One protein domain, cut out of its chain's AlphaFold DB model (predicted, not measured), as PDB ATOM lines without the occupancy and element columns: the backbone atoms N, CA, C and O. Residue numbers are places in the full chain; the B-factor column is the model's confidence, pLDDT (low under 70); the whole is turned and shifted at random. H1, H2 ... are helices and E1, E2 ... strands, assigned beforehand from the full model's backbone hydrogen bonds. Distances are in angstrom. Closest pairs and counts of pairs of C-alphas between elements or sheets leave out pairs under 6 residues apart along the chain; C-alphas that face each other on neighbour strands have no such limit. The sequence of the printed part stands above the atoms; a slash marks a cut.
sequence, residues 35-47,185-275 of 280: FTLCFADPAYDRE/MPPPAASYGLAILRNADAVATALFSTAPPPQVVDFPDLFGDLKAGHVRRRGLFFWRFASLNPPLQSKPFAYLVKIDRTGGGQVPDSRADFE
ATOM      1  N   PHE A  35      95.440 116.473 396.415       81.12
ATOM      2  CA  PHE A  35      94.979 117.142 395.205       81.12
ATOM      3  C   PHE A  35      95.888 116.758 394.045       81.12
ATOM      4  O   PHE A  35      97.095 116.592 394.219       81.12
ATOM      5  N   THR A  36      95.307 116.657 392.853       85.94
ATOM      6  CA  THR A  36      96.055 116.432 391.618       85.94
ATOM      7  C   THR A  36      95.778 117.580 390.666       85.94
ATOM      8  O   THR A  36      94.645 117.777 390.234       85.94
ATOM      9  N   LEU A  37      96.820 118.328 390.328       87.94
ATOM     10  CA  LEU A  37      96.811 119.254 389.210       87.94
ATOM     11  C   LEU A  37      97.020 118.449 387.923       87.94
ATOM     12  O   LEU A  37      98.034 117.766 387.782       87.94
ATOM     13  N   CYS A  38      96.060 118.530 387.006       90.38
ATOM     14  CA  CYS A  38      96.165 117.963 385.666       90.38
ATOM     15  C   CYS A  38      96.304 119.100 384.654       90.38
ATOM     16  O   CYS A  38      95.469 120.006 384.645       90.38
ATOM     17  N   PHE A  39      97.339 119.067 383.822       91.75
ATOM     18  CA  PHE A  39      97.524 120.052 382.758       91.75
ATOM     19  C   PHE A  39      98.197 119.444 381.526       91.75
ATOM     20  O   PHE A  39      98.779 118.362 381.586       91.75
ATOM     21  N   ALA A  40      98.104 120.158 380.407       91.50
ATOM     22  CA  ALA A  40      98.782 119.855 379.154       91.50
ATOM     23  C   ALA A  40      99.496 121.117 378.659       91.50
ATOM     24  O   ALA A  40      99.074 122.231 378.982       91.50
ATOM     25  N   ASP A  41     100.546 120.951 377.860       91.69
ATOM     26  CA  ASP A  41     101.260 122.067 377.245       91.69
ATOM     27  C   ASP A  41     101.239 121.941 375.714       91.69
ATOM     28  O   ASP A  41     102.021 121.174 375.156       91.69
ATOM     29  N   PRO A  42     100.417 122.740 375.006       90.38
ATOM     30  CA  PRO A  42     100.354 122.709 373.549       90.38
ATOM     31  C   PRO A  42     101.682 123.020 372.850       90.38
ATOM     32  O   PRO A  42     101.848 122.658 371.687       90.38
ATOM     33  N   ALA A  43     102.612 123.735 373.496       89.62
ATOM     34  CA  ALA A  43     103.934 123.959 372.919       89.62
ATOM     35  C   ALA A  43     104.754 122.666 372.926       89.62
ATOM     36  O   ALA A  43     105.322 122.305 371.899       89.62
ATOM     37  N   TYR A  44     104.734 121.951 374.049       90.94
ATOM     38  CA  TYR A  44     105.387 120.659 374.195       90.94
ATOM     39  C   TYR A  44     104.722 119.556 373.356       90.94
ATOM     40  O   TYR A  44     105.417 118.759 372.736       90.94
ATOM     41  N   ASP A  45     103.391 119.550 373.235       91.69
ATOM     42  CA  ASP A  45     102.661 118.600 372.378       91.69
ATOM     43  C   ASP A  45     103.155 118.633 370.917       91.69
ATOM     44  O   ASP A  45     103.216 117.602 370.246       91.69
ATOM     45  N   ARG A  46     103.560 119.812 370.418       88.94
ATOM     46  CA  ARG A  46     104.157 119.949 369.077       88.94
ATOM     47  C   ARG A  46     105.548 119.327 368.990       88.94
ATOM     48  O   ARG A  46     105.887 118.789 367.944       88.94
ATOM     49  N   GLU A  47     106.337 119.399 370.061       89.69
ATOM     50  CA  GLU A  47     107.675 118.793 370.138       89.69
ATOM     51  C   GLU A  47     107.608 117.264 370.246       89.69
ATOM     52  O   GLU A  47     108.510 116.571 369.781       89.69
ATOM     53  N   MET A 185     112.190 110.746 373.728       72.25
ATOM     54  CA  MET A 185     111.154 111.745 374.002       72.25
ATOM     55  C   MET A 185     111.867 112.967 374.580       72.25
ATOM     56  O   MET A 185     112.436 112.854 375.672       72.25
ATOM     57  N   PRO A 186     111.920 114.100 373.857       79.88
ATOM     58  CA  PRO A 186     112.568 115.288 374.385       79.88
ATOM     59  C   PRO A 186     111.838 115.701 375.668       79.88
ATOM     60  O   PRO A 186     110.611 115.660 375.690       79.88
ATOM     61  N   PRO A 187     112.542 116.060 376.751       83.75
ATOM     62  CA  PRO A 187     111.876 116.633 377.911       83.75
ATOM     63  C   PRO A 187     111.325 118.023 377.544       83.75
ATOM     64  O   PRO A 187     111.874 118.671 376.647       83.75
ATOM     65  N   PRO A 188     110.287 118.531 378.233       86.62
ATOM     66  CA  PRO A 188     109.761 119.854 377.930       86.62
ATOM     67  C   PRO A 188     110.824 120.932 378.103       86.62
ATOM     68  O   PRO A 188     111.476 121.016 379.143       86.62
ATOM     69  N   ALA A 189     110.931 121.832 377.130       89.38
ATOM     70  CA  ALA A 189     111.800 123.002 377.206       89.38
ATOM     71  C   ALA A 189     111.203 124.142 378.067       89.38
ATOM     72  O   ALA A 189     111.221 125.312 377.672       89.38
ATOM     73  N   ALA A 190     110.640 123.798 379.231       91.81
ATOM     74  CA  ALA A 190     109.972 124.727 380.134       91.81
ATOM     75  C   ALA A 190     110.099 124.318 381.609       91.81
ATOM     76  O   ALA A 190     110.211 123.138 381.954       91.81
ATOM     77  N   SER A 191     110.024 125.313 382.486       93.62
ATOM     78  CA  SER A 191     109.801 125.140 383.917       93.62
ATOM     79  C   SER A 191     108.341 125.413 384.241       93.62
ATOM     80  O   SER A 191     107.736 126.344 383.711       93.62
ATOM     81  N   TYR A 192     107.789 124.614 385.144       94.81
ATOM     82  CA  TYR A 192     106.418 124.742 385.609       94.81
ATOM     83  C   TYR A 192     106.409 124.974 387.115       94.81
ATOM     84  O   TYR A 192     107.251 124.443 387.848       94.81
ATOM     85  N   GLY A 193     105.441 125.747 387.590       93.94
ATOM     86  CA  GLY A 193     105.233 125.985 389.008       93.94
ATOM     87  C   GLY A 193     103.759 126.146 389.336       93.94
ATOM     88  O   GLY A 193     103.023 126.772 388.588       93.94
ATOM     89  N   LEU A 194     103.317 125.606 390.465       91.75
ATOM     90  CA  LEU A 194     101.987 125.886 390.996       91.75
ATOM     91  C   LEU A 194     102.095 127.030 392.002       91.75
ATOM     92  O   LEU A 194     102.618 126.838 393.102       91.75
ATOM     93  N   ALA A 195     101.620 128.211 391.625       90.12
ATOM     94  CA  ALA A 195     101.543 129.374 392.495       90.12
ATOM     95  C   ALA A 195     100.230 129.345 393.288       90.12
ATOM     96  O   ALA A 195      99.160 129.172 392.711       90.12
ATOM     97  N   ILE A 196     100.300 129.522 394.605       85.75
ATOM     98  CA  ILE A 196      99.148 129.550 395.515       85.75
ATOM     99  C   ILE A 196      99.210 130.827 396.344       85.75
ATOM    100  O   ILE A 196     100.253 131.156 396.919       85.75
ATOM    101  N   LEU A 197      98.081 131.521 396.449       80.12
ATOM    102  CA  LEU A 197      97.936 132.663 397.342       80.12
ATOM    103  C   LEU A 197      97.848 132.149 398.791       80.12
ATOM    104  O   LEU A 197      96.903 131.447 399.146       80.12
ATOM    105  N   ARG A 198      98.848 132.443 399.633       72.19
ATOM    106  CA  ARG A 198      98.837 132.022 401.050       72.19
ATOM    107  C   ARG A 198      97.992 132.952 401.911       72.19
ATOM    108  O   ARG A 198      97.212 132.472 402.722       72.19
ATOM    109  N   ASN A 199      98.174 134.256 401.710       68.56
ATOM    110  CA  ASN A 199      97.491 135.363 402.381       68.56
ATOM    111  C   ASN A 199      97.182 136.448 401.331       68.56
ATOM    112  O   ASN A 199      97.664 136.341 400.207       68.56
ATOM    113  N   ALA A 200      96.468 137.516 401.708       67.94
ATOM    114  CA  ALA A 200      96.071 138.616 400.813       67.94
ATOM    115  C   ALA A 200      97.188 139.159 399.891       67.94
ATOM    116  O   ALA A 200      96.885 139.538 398.762       67.94
ATOM    117  N   ASP A 201      98.446 139.136 400.350       72.19
ATOM    118  CA  ASP A 201      99.571 139.810 399.686       72.19
ATOM    119  C   ASP A 201     100.769 138.889 399.377       72.19
ATOM    120  O   ASP A 201     101.828 139.365 398.976       72.19
ATOM    121  N   ALA A 202     100.651 137.572 399.593       80.88
ATOM    122  CA  ALA A 202     101.786 136.652 399.464       80.88
ATOM    123  C   ALA A 202     101.465 135.434 398.594       80.88
ATOM    124  O   ALA A 202     100.619 134.605 398.942       80.88
ATOM    125  N   VAL A 203     102.219 135.290 397.501       83.38
ATOM    126  CA  VAL A 203     102.193 134.124 396.613       83.38
ATOM    127  C   VAL A 203     103.323 133.174 397.001       83.38
ATOM    128  O   VAL A 203     104.473 133.583 397.146       83.38
ATOM    129  N   ALA A 204     103.003 131.893 397.167       84.12
ATOM    130  CA  ALA A 204     103.981 130.838 397.393       84.12
ATOM    131  C   ALA A 204     103.936 129.806 396.266       84.12
ATOM    132  O   ALA A 204     102.882 129.529 395.701       84.12
ATOM    133  N   THR A 205     105.072 129.176 395.991       86.94
ATOM    134  CA  THR A 205     105.157 128.055 395.053       86.94
ATOM    135  C   THR A 205     104.925 126.747 395.803       86.94
ATOM    136  O   THR A 205     105.721 126.369 396.660       86.94
ATOM    137  N   ALA A 206     103.817 126.066 395.516       84.19
ATOM    138  CA  ALA A 206     103.474 124.783 396.130       84.19
ATOM    139  C   ALA A 206     104.157 123.601 395.439       84.19
ATOM    140  O   ALA A 206     104.526 122.632 396.094       84.19
ATOM    141  N   LEU A 207     104.336 123.697 394.121       90.62
ATOM    142  CA  LEU A 207     105.025 122.709 393.300       90.62
ATOM    143  C   LEU A 207     105.918 123.427 392.301       90.62
ATOM    144  O   LEU A 207     105.539 124.480 391.796       90.62
ATOM    145  N   PHE A 208     107.072 122.849 391.995       92.31
ATOM    146  CA  PHE A 208     107.984 123.365 390.984       92.31
ATOM    147  C   PHE A 208     108.752 122.218 390.344       92.31
ATOM    148  O   PHE A 208     109.199 121.299 391.031       92.31
ATOM    149  N   SER A 209     108.936 122.286 389.031       92.44
ATOM    150  CA  SER A 209     109.831 121.387 388.318       92.44
ATOM    151  C   SER A 209     110.332 122.042 387.042       92.44
ATOM    152  O   SER A 209     109.607 122.788 386.384       92.44
ATOM    153  N   THR A 210     111.573 121.743 386.680       92.06
ATOM    154  CA  THR A 210     112.164 122.156 385.408       92.06
ATOM    155  C   THR A 210     112.251 120.945 384.500       92.06
ATOM    156  O   THR A 210     112.787 119.919 384.916       92.06
ATOM    157  N   ALA A 211     111.711 121.071 383.289       90.00
ATOM    158  CA  ALA A 211     111.648 120.006 382.296       90.00
ATOM    159  C   ALA A 211     111.053 118.672 382.822       90.00
ATOM    160  O   ALA A 211     111.629 117.608 382.574       90.00
ATOM    161  N   PRO A 212     109.923 118.688 383.569       91.12
ATOM    162  CA  PRO A 212     109.304 117.459 384.066       91.12
ATOM    163  C   PRO A 212     108.879 116.561 382.896       91.12
ATOM    164  O   PRO A 212     108.294 117.068 381.946       91.12
ATOM    165  N   PRO A 213     109.080 115.236 382.934       88.44
ATOM    166  CA  PRO A 213     108.450 114.359 381.954       88.44
ATOM    167  C   PRO A 213     106.923 114.318 382.174       88.44
ATOM    168  O   PRO A 213     106.469 114.408 383.322       88.44
ATOM    169  N   PRO A 214     106.115 114.163 381.110       89.81
ATOM    170  CA  PRO A 214     104.689 113.899 381.261       89.81
ATOM    171  C   PRO A 214     104.475 112.517 381.893       89.81
ATOM    172  O   PRO A 214     105.231 111.580 381.635       89.81
ATOM    173  N   GLN A 215     103.427 112.371 382.700       87.62
ATOM    174  CA  GLN A 215     103.063 111.084 383.300       87.62
ATOM    175  C   GLN A 215     102.279 110.203 382.321       87.62
ATOM    176  O   GLN A 215     102.339 108.980 382.423       87.62
ATOM    177  N   VAL A 216     101.539 110.806 381.385       86.31
ATOM    178  CA  VAL A 216     100.798 110.089 380.339       86.31
ATOM    179  C   VAL A 216     101.036 110.770 378.998       86.31
ATOM    180  O   VAL A 216     101.046 111.996 378.914       86.31
ATOM    181  N   VAL A 217     101.208 109.970 377.948       87.19
ATOM    182  CA  VAL A 217     101.207 110.439 376.562       87.19
ATOM    183  C   VAL A 217      99.980 109.864 375.874       87.19
ATOM    184  O   VAL A 217      99.854 108.647 375.753       87.19
ATOM    185  N   ASP A 218      99.080 110.745 375.457       88.25
ATOM    186  CA  ASP A 218      97.822 110.395 374.801       88.25
ATOM    187  C   ASP A 218      97.869 110.702 373.296       88.25
ATOM    188  O   ASP A 218      98.674 111.519 372.835       88.25
ATOM    189  N   PHE A 219      96.994 110.056 372.526       90.19
ATOM    190  CA  PHE A 219      96.897 110.196 371.075       90.19
ATOM    191  C   PHE A 219      95.505 110.705 370.684       90.19
ATOM    192  O   PHE A 219      94.548 109.930 370.714       90.19
ATOM    193  N   PRO A 220      95.371 111.979 370.268       88.00
ATOM    194  CA  PRO A 220      94.070 112.555 369.928       88.00
ATOM    195  C   PRO A 220      93.328 111.824 368.798       88.00
ATOM    196  O   PRO A 220      92.116 111.658 368.876       88.00
ATOM    197  N   ASP A 221      94.046 111.405 367.749       91.50
ATOM    198  CA  ASP A 221      93.505 110.634 366.621       91.50
ATOM    199  C   ASP A 221      94.597 109.729 366.034       91.50
ATOM    200  O   ASP A 221      95.142 109.983 364.962       91.50
ATOM    201  N   LEU A 222      94.955 108.670 366.766       93.06
ATOM    202  CA  LEU A 222      96.080 107.802 366.407       93.06
ATOM    203  C   LEU A 222      95.953 107.196 365.002       93.06
ATOM    204  O   LEU A 222      96.934 107.140 364.268       93.06
ATOM    205  N   PHE A 223      94.765 106.731 364.606       94.44
ATOM    206  CA  PHE A 223      94.596 106.118 363.288       94.44
ATOM    207  C   PHE A 223      94.626 107.157 362.159       94.44
ATOM    208  O   PHE A 223      95.274 106.920 361.137       94.44
ATOM    209  N   GLY A 224      93.960 108.305 362.325       95.00
ATOM    210  CA  GLY A 224      94.038 109.398 361.355       95.00
ATOM    211  C   GLY A 224      95.469 109.900 361.174       95.00
ATOM    212  O   GLY A 224      95.931 110.068 360.048       95.00
ATOM    213  N   ASP A 225      96.195 110.024 362.277       95.50
ATOM    214  CA  ASP A 225      97.591 110.438 362.310       95.50
ATOM    215  C   ASP A 225      98.540 109.413 361.653       95.50
ATOM    216  O   ASP A 225      99.416 109.783 360.865       95.50
ATOM    217  N   LEU A 226      98.335 108.110 361.901       96.06
ATOM    218  CA  LEU A 226      99.085 107.036 361.233       96.06
ATOM    219  C   LEU A 226      98.897 107.075 359.712       96.06
ATOM    220  O   LEU A 226      99.870 106.919 358.972       96.06
ATOM    221  N   LYS A 227      97.671 107.344 359.243       95.44
ATOM    222  CA  LYS A 227      97.379 107.541 357.814       95.44
ATOM    223  C   LYS A 227      98.028 108.799 357.244       95.44
ATOM    224  O   LYS A 227      98.462 108.784 356.096       95.44
ATOM    225  N   ALA A 228      98.070 109.877 358.024       95.62
ATOM    226  CA  ALA A 228      98.649 111.152 357.610       95.62
ATOM    227  C   ALA A 228     100.187 111.136 357.563       95.62
ATOM    228  O   ALA A 228     100.785 112.043 356.988       95.62
ATOM    229  N   GLY A 229     100.833 110.124 358.151       95.31
ATOM    230  CA  GLY A 229     102.293 110.010 358.182       95.31
ATOM    231  C   GLY A 229     102.956 110.748 359.350       95.31
ATOM    232  O   GLY A 229     104.184 110.828 359.418       95.31
ATOM    233  N   HIS A 230     102.169 111.315 360.268       95.50
ATOM    234  CA  HIS A 230     102.670 112.095 361.395       95.50
ATOM    235  C   HIS A 230     101.765 111.926 362.615       95.50
ATOM    236  O   HIS A 230     100.571 112.211 362.548       95.50
ATOM    237  N   VAL A 231     102.346 111.501 363.737       93.81
ATOM    238  CA  VAL A 231     101.621 111.228 364.981       93.81
ATOM    239  C   VAL A 231     101.696 112.398 365.934       93.81
ATOM    240  O   VAL A 231     102.773 112.741 366.421       93.81
ATOM    241  N   ARG A 232     100.529 112.982 366.228       93.31
ATOM    242  CA  ARG A 232     100.361 113.989 367.271       93.31
ATOM    243  C   ARG A 232     100.250 113.280 368.611       93.31
ATOM    244  O   ARG A 232      99.531 112.294 368.767       93.31
ATOM    245  N   ARG A 233     100.962 113.811 369.595       92.06
ATOM    246  CA  ARG A 233     101.013 113.275 370.953       92.06
ATOM    247  C   ARG A 233     100.682 114.387 371.928       92.06
ATOM    248  O   ARG A 233     101.105 115.522 371.729       92.06
ATOM    249  N   ARG A 234      99.927 114.056 372.970       91.50
ATOM    250  CA  ARG A 234      99.577 114.979 374.046       91.50
ATOM    251  C   ARG A 234     100.242 114.543 375.339       91.50
ATOM    252  O   ARG A 234      99.927 113.471 375.851       91.50
ATOM    253  N   GLY A 235     101.143 115.367 375.861       90.94
ATOM    254  CA  GLY A 235     101.762 115.148 377.163       90.94
ATOM    255  C   GLY A 235     100.842 115.636 378.276       90.94
ATOM    256  O   GLY A 235     100.585 116.832 378.390       90.94
ATOM    257  N   LEU A 236     100.349 114.720 379.105       91.31
ATOM    258  CA  LEU A 236      99.536 115.040 380.274       91.31
ATOM    259  C   LEU A 236     100.386 114.978 381.541       91.31
ATOM    260  O   LEU A 236     101.029 113.966 381.843       91.31
ATOM    261  N   PHE A 237     100.344 116.072 382.293       91.94
ATOM    262  CA  PHE A 237     101.060 116.237 383.542       91.94
ATOM    263  C   PHE A 237     100.109 116.065 384.724       91.94
ATOM    264  O   PHE A 237      99.101 116.760 384.810       91.94
ATOM    265  N   PHE A 238     100.448 115.167 385.647       90.38
ATOM    266  CA  PHE A 238      99.673 114.870 386.852       90.38
ATOM    267  C   PHE A 238     100.510 115.149 388.097       90.38
ATOM    268  O   PHE A 238     101.335 114.345 388.531       90.38
ATOM    269  N   TRP A 239     100.298 116.322 388.670       90.25
ATOM    270  CA  TRP A 239     101.080 116.864 389.769       90.25
ATOM    271  C   TRP A 239     100.308 116.764 391.074       90.25
ATOM    272  O   TRP A 239      99.306 117.449 391.275       90.25
ATOM    273  N   ARG A 240     100.768 115.889 391.965       85.62
ATOM    274  CA  ARG A 240     100.097 115.623 393.237       85.62
ATOM    275  C   ARG A 240     100.668 116.501 394.338       85.62
ATOM    276  O   ARG A 240     101.883 116.619 394.470       85.62
ATOM    277  N   PHE A 241      99.797 117.081 395.150       84.19
ATOM    278  CA  PHE A 241     100.183 117.853 396.326       84.19
ATOM    279  C   PHE A 241      99.131 117.724 397.424       84.19
ATOM    280  O   PHE A 241      97.978 117.389 397.169       84.19
ATOM    281  N   ALA A 242      99.531 117.993 398.660       79.38
ATOM    282  CA  ALA A 242      98.607 118.122 399.775       79.38
ATOM    283  C   ALA A 242      98.342 119.604 400.039       79.38
ATOM    284  O   ALA A 242      99.278 120.406 400.049       79.38
ATOM    285  N   SER A 243      97.082 119.958 400.295       70.62
ATOM    286  CA  SER A 243      96.740 121.283 400.809       70.62
ATOM    287  C   SER A 243      96.311 121.180 402.266       70.62
ATOM    288  O   SER A 243      95.443 120.378 402.605       70.62
ATOM    289  N   LEU A 244      96.909 122.010 403.122       65.62
ATOM    290  CA  LEU A 244      96.475 122.165 404.515       65.62
ATOM    291  C   LEU A 244      95.136 122.909 404.605       65.62
ATOM    292  O   LEU A 244      94.350 122.642 405.506       65.62
ATOM    293  N   ASN A 245      94.868 123.793 403.639       67.94
ATOM    294  CA  ASN A 245      93.612 124.521 403.491       67.94
ATOM    295  C   ASN A 245      92.987 124.104 402.152       67.94
ATOM    296  O   ASN A 245      93.381 124.633 401.107       67.94
ATOM    297  N   PRO A 246      92.096 123.098 402.134       65.69
ATOM    298  CA  PRO A 246      91.508 122.629 400.891       65.69
ATOM    299  C   PRO A 246      90.723 123.772 400.223       65.69
ATOM    300  O   PRO A 246      90.001 124.497 400.913       65.69
ATOM    301  N   PRO A 247      90.861 123.965 398.901       67.00
ATOM    302  CA  PRO A 247      90.096 124.975 398.192       67.00
ATOM    303  C   PRO A 247      88.597 124.690 398.287       67.00
ATOM    304  O   PRO A 247      88.162 123.537 398.245       67.00
ATOM    305  N   LEU A 248      87.800 125.755 398.391       68.38
ATOM    306  CA  LEU A 248      86.352 125.648 398.261       68.38
ATOM    307  C   LEU A 248      86.014 125.138 396.856       68.38
ATOM    308  O   LEU A 248      86.594 125.588 395.866       68.38
ATOM    309  N   GLN A 249      85.069 124.203 396.778       67.06
ATOM    310  CA  GLN A 249      84.647 123.606 395.515       67.06
ATOM    311  C   GLN A 249      84.257 124.703 394.509       67.06
ATOM    312  O   GLN A 249      83.547 125.648 394.852       67.06
ATOM    313  N   SER A 250      84.753 124.579 393.275       68.38
ATOM    314  CA  SER A 250      84.494 125.508 392.163       68.38
ATOM    315  C   SER A 250      85.081 126.922 392.296       68.38
ATOM    316  O   SER A 250      84.738 127.785 391.491       68.38
ATOM    317  N   LYS A 251      85.987 127.173 393.253       73.12
ATOM    318  CA  LYS A 251      86.770 128.416 393.295       73.12
ATOM    319  C   LYS A 251      88.222 128.159 392.872       73.12
ATOM    320  O   LYS A 251      88.859 127.260 393.424       73.12
ATOM    321  N   PRO A 252      88.765 128.939 391.920       73.25
ATOM    322  CA  PRO A 252      90.201 129.034 391.697       73.25
ATOM    323  C   PRO A 252      90.917 129.328 393.011       73.25
ATOM    324  O   PRO A 252      90.411 130.065 393.857       73.25
ATOM    325  N   PHE A 253      92.064 128.686 393.188       77.38
ATOM    326  CA  PHE A 253      92.884 128.792 394.396       77.38
ATOM    327  C   PHE A 253      94.382 128.819 394.084       77.38
ATOM    328  O   PHE A 253      95.208 128.997 394.979       77.38
ATOM    329  N   ALA A 254      94.743 128.582 392.823       83.81
ATOM    330  CA  ALA A 254      96.110 128.450 392.371       83.81
ATOM    331  C   ALA A 254      96.212 128.813 390.888       83.81
ATOM    332  O   ALA A 254      95.236 128.691 390.147       83.81
ATOM    333  N   TYR A 255      97.411 129.199 390.469       89.50
ATOM    334  CA  TYR A 255      97.755 129.514 389.091       89.50
ATOM    335  C   TYR A 255      98.920 128.625 388.644       89.50
ATOM    336  O   TYR A 255      99.923 128.502 389.354       89.50
ATOM    337  N   LEU A 256      98.797 127.990 387.477       92.06
ATOM    338  CA  LEU A 256      99.901 127.246 386.873       92.06
ATOM    339  C   LEU A 256     100.804 128.226 386.124       92.06
ATOM    340  O   LEU A 256     100.435 128.760 385.085       92.06
ATOM    341  N   VAL A 257     101.998 128.429 386.656       93.75
ATOM    342  CA  VAL A 257     103.052 129.218 386.033       93.75
ATOM    343  C   VAL A 257     103.847 128.334 385.085       93.75
ATOM    344  O   VAL A 257     104.272 127.240 385.461       93.75
ATOM    345  N   LYS A 258     104.099 128.836 383.877       94.38
ATOM    346  CA  LYS A 258     105.018 128.232 382.907       94.38
ATOM    347  C   LYS A 258     106.058 129.267 382.503       94.38
ATOM    348  O   LYS A 258     105.691 130.384 382.164       94.38
ATOM    349  N   ILE A 259     107.329 128.888 382.482       93.12
ATOM    350  CA  ILE A 259     108.425 129.704 381.951       93.12
ATOM    351  C   ILE A 259     109.142 128.876 380.889       93.12
ATOM    352  O   ILE A 259     109.614 127.779 381.178       93.12
ATOM    353  N   ASP A 260     109.191 129.370 379.658       89.12
ATOM    354  CA  ASP A 260     109.889 128.712 378.558       89.12
ATOM    355  C   ASP A 260     111.391 129.052 378.527       89.12
ATOM    356  O   ASP A 260     111.871 129.982 379.179       89.12
ATOM    357  N   ARG A 261     112.156 128.302 377.727       81.88
ATOM    358  CA  ARG A 261     113.601 128.534 377.543       81.88
ATOM    359  C   ARG A 261     113.970 129.892 376.928       81.88
ATOM    360  O   ARG A 261     115.143 130.253 376.941       81.88
ATOM    361  N   THR A 262     113.018 130.600 376.322       84.31
ATOM    362  CA  THR A 262     113.225 131.941 375.750       84.31
ATOM    363  C   THR A 262     112.963 133.054 376.766       84.31
ATOM    364  O   THR A 262     113.165 134.223 376.448       84.31
ATOM    365  N   GLY A 263     112.568 132.700 377.995       80.69
ATOM    366  CA  GLY A 263     112.195 133.640 379.048       80.69
ATOM    367  C   GLY A 263     110.744 134.116 378.952       80.69
ATOM    368  O   GLY A 263     110.325 134.937 379.765       80.69
ATOM    369  N   GLY A 264     109.971 133.599 377.993       86.38
ATOM    370  CA  GLY A 264     108.536 133.818 377.893       86.38
ATOM    371  C   GLY A 264     107.816 133.114 379.038       86.38
ATOM    372  O   GLY A 264     108.032 131.929 379.295       86.38
ATOM    373  N   GLY A 265     106.979 133.856 379.759       86.81
ATOM    374  CA  GLY A 265     106.278 133.366 380.939       86.81
ATOM    375  C   GLY A 265     104.767 133.478 380.795       86.81
ATOM    376  O   GLY A 265     104.259 134.505 380.355       86.81
ATOM    377  N   GLN A 266     104.050 132.438 381.206       88.62
ATOM    378  CA  GLN A 266     102.653 132.537 381.616       88.62
ATOM    379  C   GLN A 266     102.665 132.680 383.133       88.62
ATOM    380  O   GLN A 266     102.918 131.709 383.851       88.62
ATOM    381  N   VAL A 267     102.489 133.909 383.600       88.88
ATOM    382  CA  VAL A 267     102.518 134.289 385.014       88.88
ATOM    383  C   VAL A 267     101.215 135.013 385.354       88.88
ATOM    384  O   VAL A 267     100.603 135.589 384.458       88.88
ATOM    385  N   PRO A 268     100.765 134.972 386.615       87.31
ATOM    386  CA  PRO A 268      99.612 135.755 387.038       87.31
ATOM    387  C   PRO A 268      99.954 137.249 386.997       87.31
ATOM    388  O   PRO A 268     101.005 137.658 387.495       87.31
ATOM    389  N   ASP A 269      99.049 138.054 386.445       85.31
ATOM    390  CA  ASP A 269      99.191 139.508 386.322       85.31
ATOM    391  C   ASP A 269      98.550 140.234 387.511       85.31
ATOM    392  O   ASP A 269      98.928 141.352 387.867       85.31
ATOM    393  N   SER A 270      97.557 139.605 388.144       84.12
ATOM    394  CA  SER A 270      96.793 140.210 389.224       84.12
ATOM    395  C   SER A 270      96.327 139.195 390.261       84.12
ATOM    396  O   SER A 270      96.285 137.985 390.047       84.12
ATOM    397  N   ARG A 271      95.894 139.706 391.416       79.31
ATOM    398  CA  ARG A 271      95.256 138.887 392.453       79.31
ATOM    399  C   ARG A 271      93.982 138.189 391.956       79.31
ATOM    400  O   ARG A 271      93.689 137.085 392.408       79.31
ATOM    401  N   ALA A 272      93.265 138.794 391.008       77.50
ATOM    402  CA  ALA A 272      92.060 138.214 390.423       77.50
ATOM    403  C   ALA A 272      92.342 136.912 389.647       77.50
ATOM    404  O   ALA A 272      91.438 136.103 389.476       77.50
ATOM    405  N   ASP A 273      93.592 136.648 389.254       78.44
ATOM    406  CA  ASP A 273      93.959 135.386 388.597       78.44
ATOM    407  C   ASP A 273      93.988 134.198 389.574       78.44
ATOM    408  O   ASP A 273      93.948 133.039 389.161       78.44
ATOM    409  N   PHE A 274      94.034 134.477 390.881       76.38
ATOM    410  CA  PHE A 274      93.964 133.478 391.952       76.38
ATOM    411  C   PHE A 274      92.564 133.337 392.549       76.38
ATOM    412  O   PHE A 274      92.257 132.313 393.155       76.38
ATOM    413  N   GLU A 275      91.728 134.361 392.404       67.94
ATOM    414  CA  GLU A 275      90.389 134.444 392.972       67.94
ATOM    415  C   GLU A 275      89.397 134.366 391.817       67.94
ATOM    416  O   GLU A 275      89.239 135.340 391.093       67.94
TER     417      GLU A 275
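AT A GLANCE: This is residues 35 to 47 and 185 to 275 of the 280 residues of an uncharacterized protein of Paraburkholderia sp. BL8N3 (UniProt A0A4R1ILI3). Two small antiparallel sheets, E3 - E2 - E6 and E1 - E5 - E4, stand loosely and only partly face to face, with the short helix H1 at the rim of the second. H2, between E4 and E5, lies at one far end of the long axis, and the turn of the hairpin E2 and E3 at the other. The printed part has 104 residues with two named helices and six named strands in the order E1 H1 E2 E3 E4 H2 E5 E6, mixed in class. It is loose, with a radius of gyration of the C-alphas of 16.0 A, and spans 53 by 32 by 21 A.

HOW THE PARTS SIT: Start at E2, residues 190 to 199, the inner strand of a strongly twisted sheet. E3, residues 202 to 210, makes a hairpin with it, N 194 and O 207 being 2.8 A apart; E3 bends by 62 degrees at residue 207. E6, residues 254 to 260, is antiparallel to E2, with N 193 and O 257 at 2.9 A. Look from Leu 207 to Phe 241 in E5, residues 234 to 242: these closest C-alphas of E3 and E5 are 7.5 A apart. E5 pairs antiparallel with E1, residues 35 to 40, N 37 and O 239 at 2.8 A, and with E4, residues 216 to 218, N 218 and O 234 at 2.9 A. H1, residues 42 to 47, only grazes this sheet; its closest C-alpha pair with E5 is Asp 45 and Arg 234, 5.0 A. H2, residues 222 to 228, is on neither sheet. In H2 every O i to N i+4 pair is within hydrogen-bond range; in H1 0 of 2 are, beside 2 of 3 O i to N i+3 pairs.

IN THESE COORDINATES: Find C-alpha 35 at (94.979, 117.142, 395.205), where E1 begins. E2 runs 27.6 A, E5 25.9 A, E3 22.7 A and E6 19.5 A, ending at C-alpha 260 at (109.889, 128.712, 378.558).

THE WHOLE: The C-alphas farthest apart, of Ala 200 and Lys 227, are 53.1 A apart. Residues 48 to 184 are not printed; the gap is 8.8 A between C-alphas 47 and 185. The link E5 to E6 is long. Residues 199 to 200, 244 to 250 and 275 have pLDDT under 70.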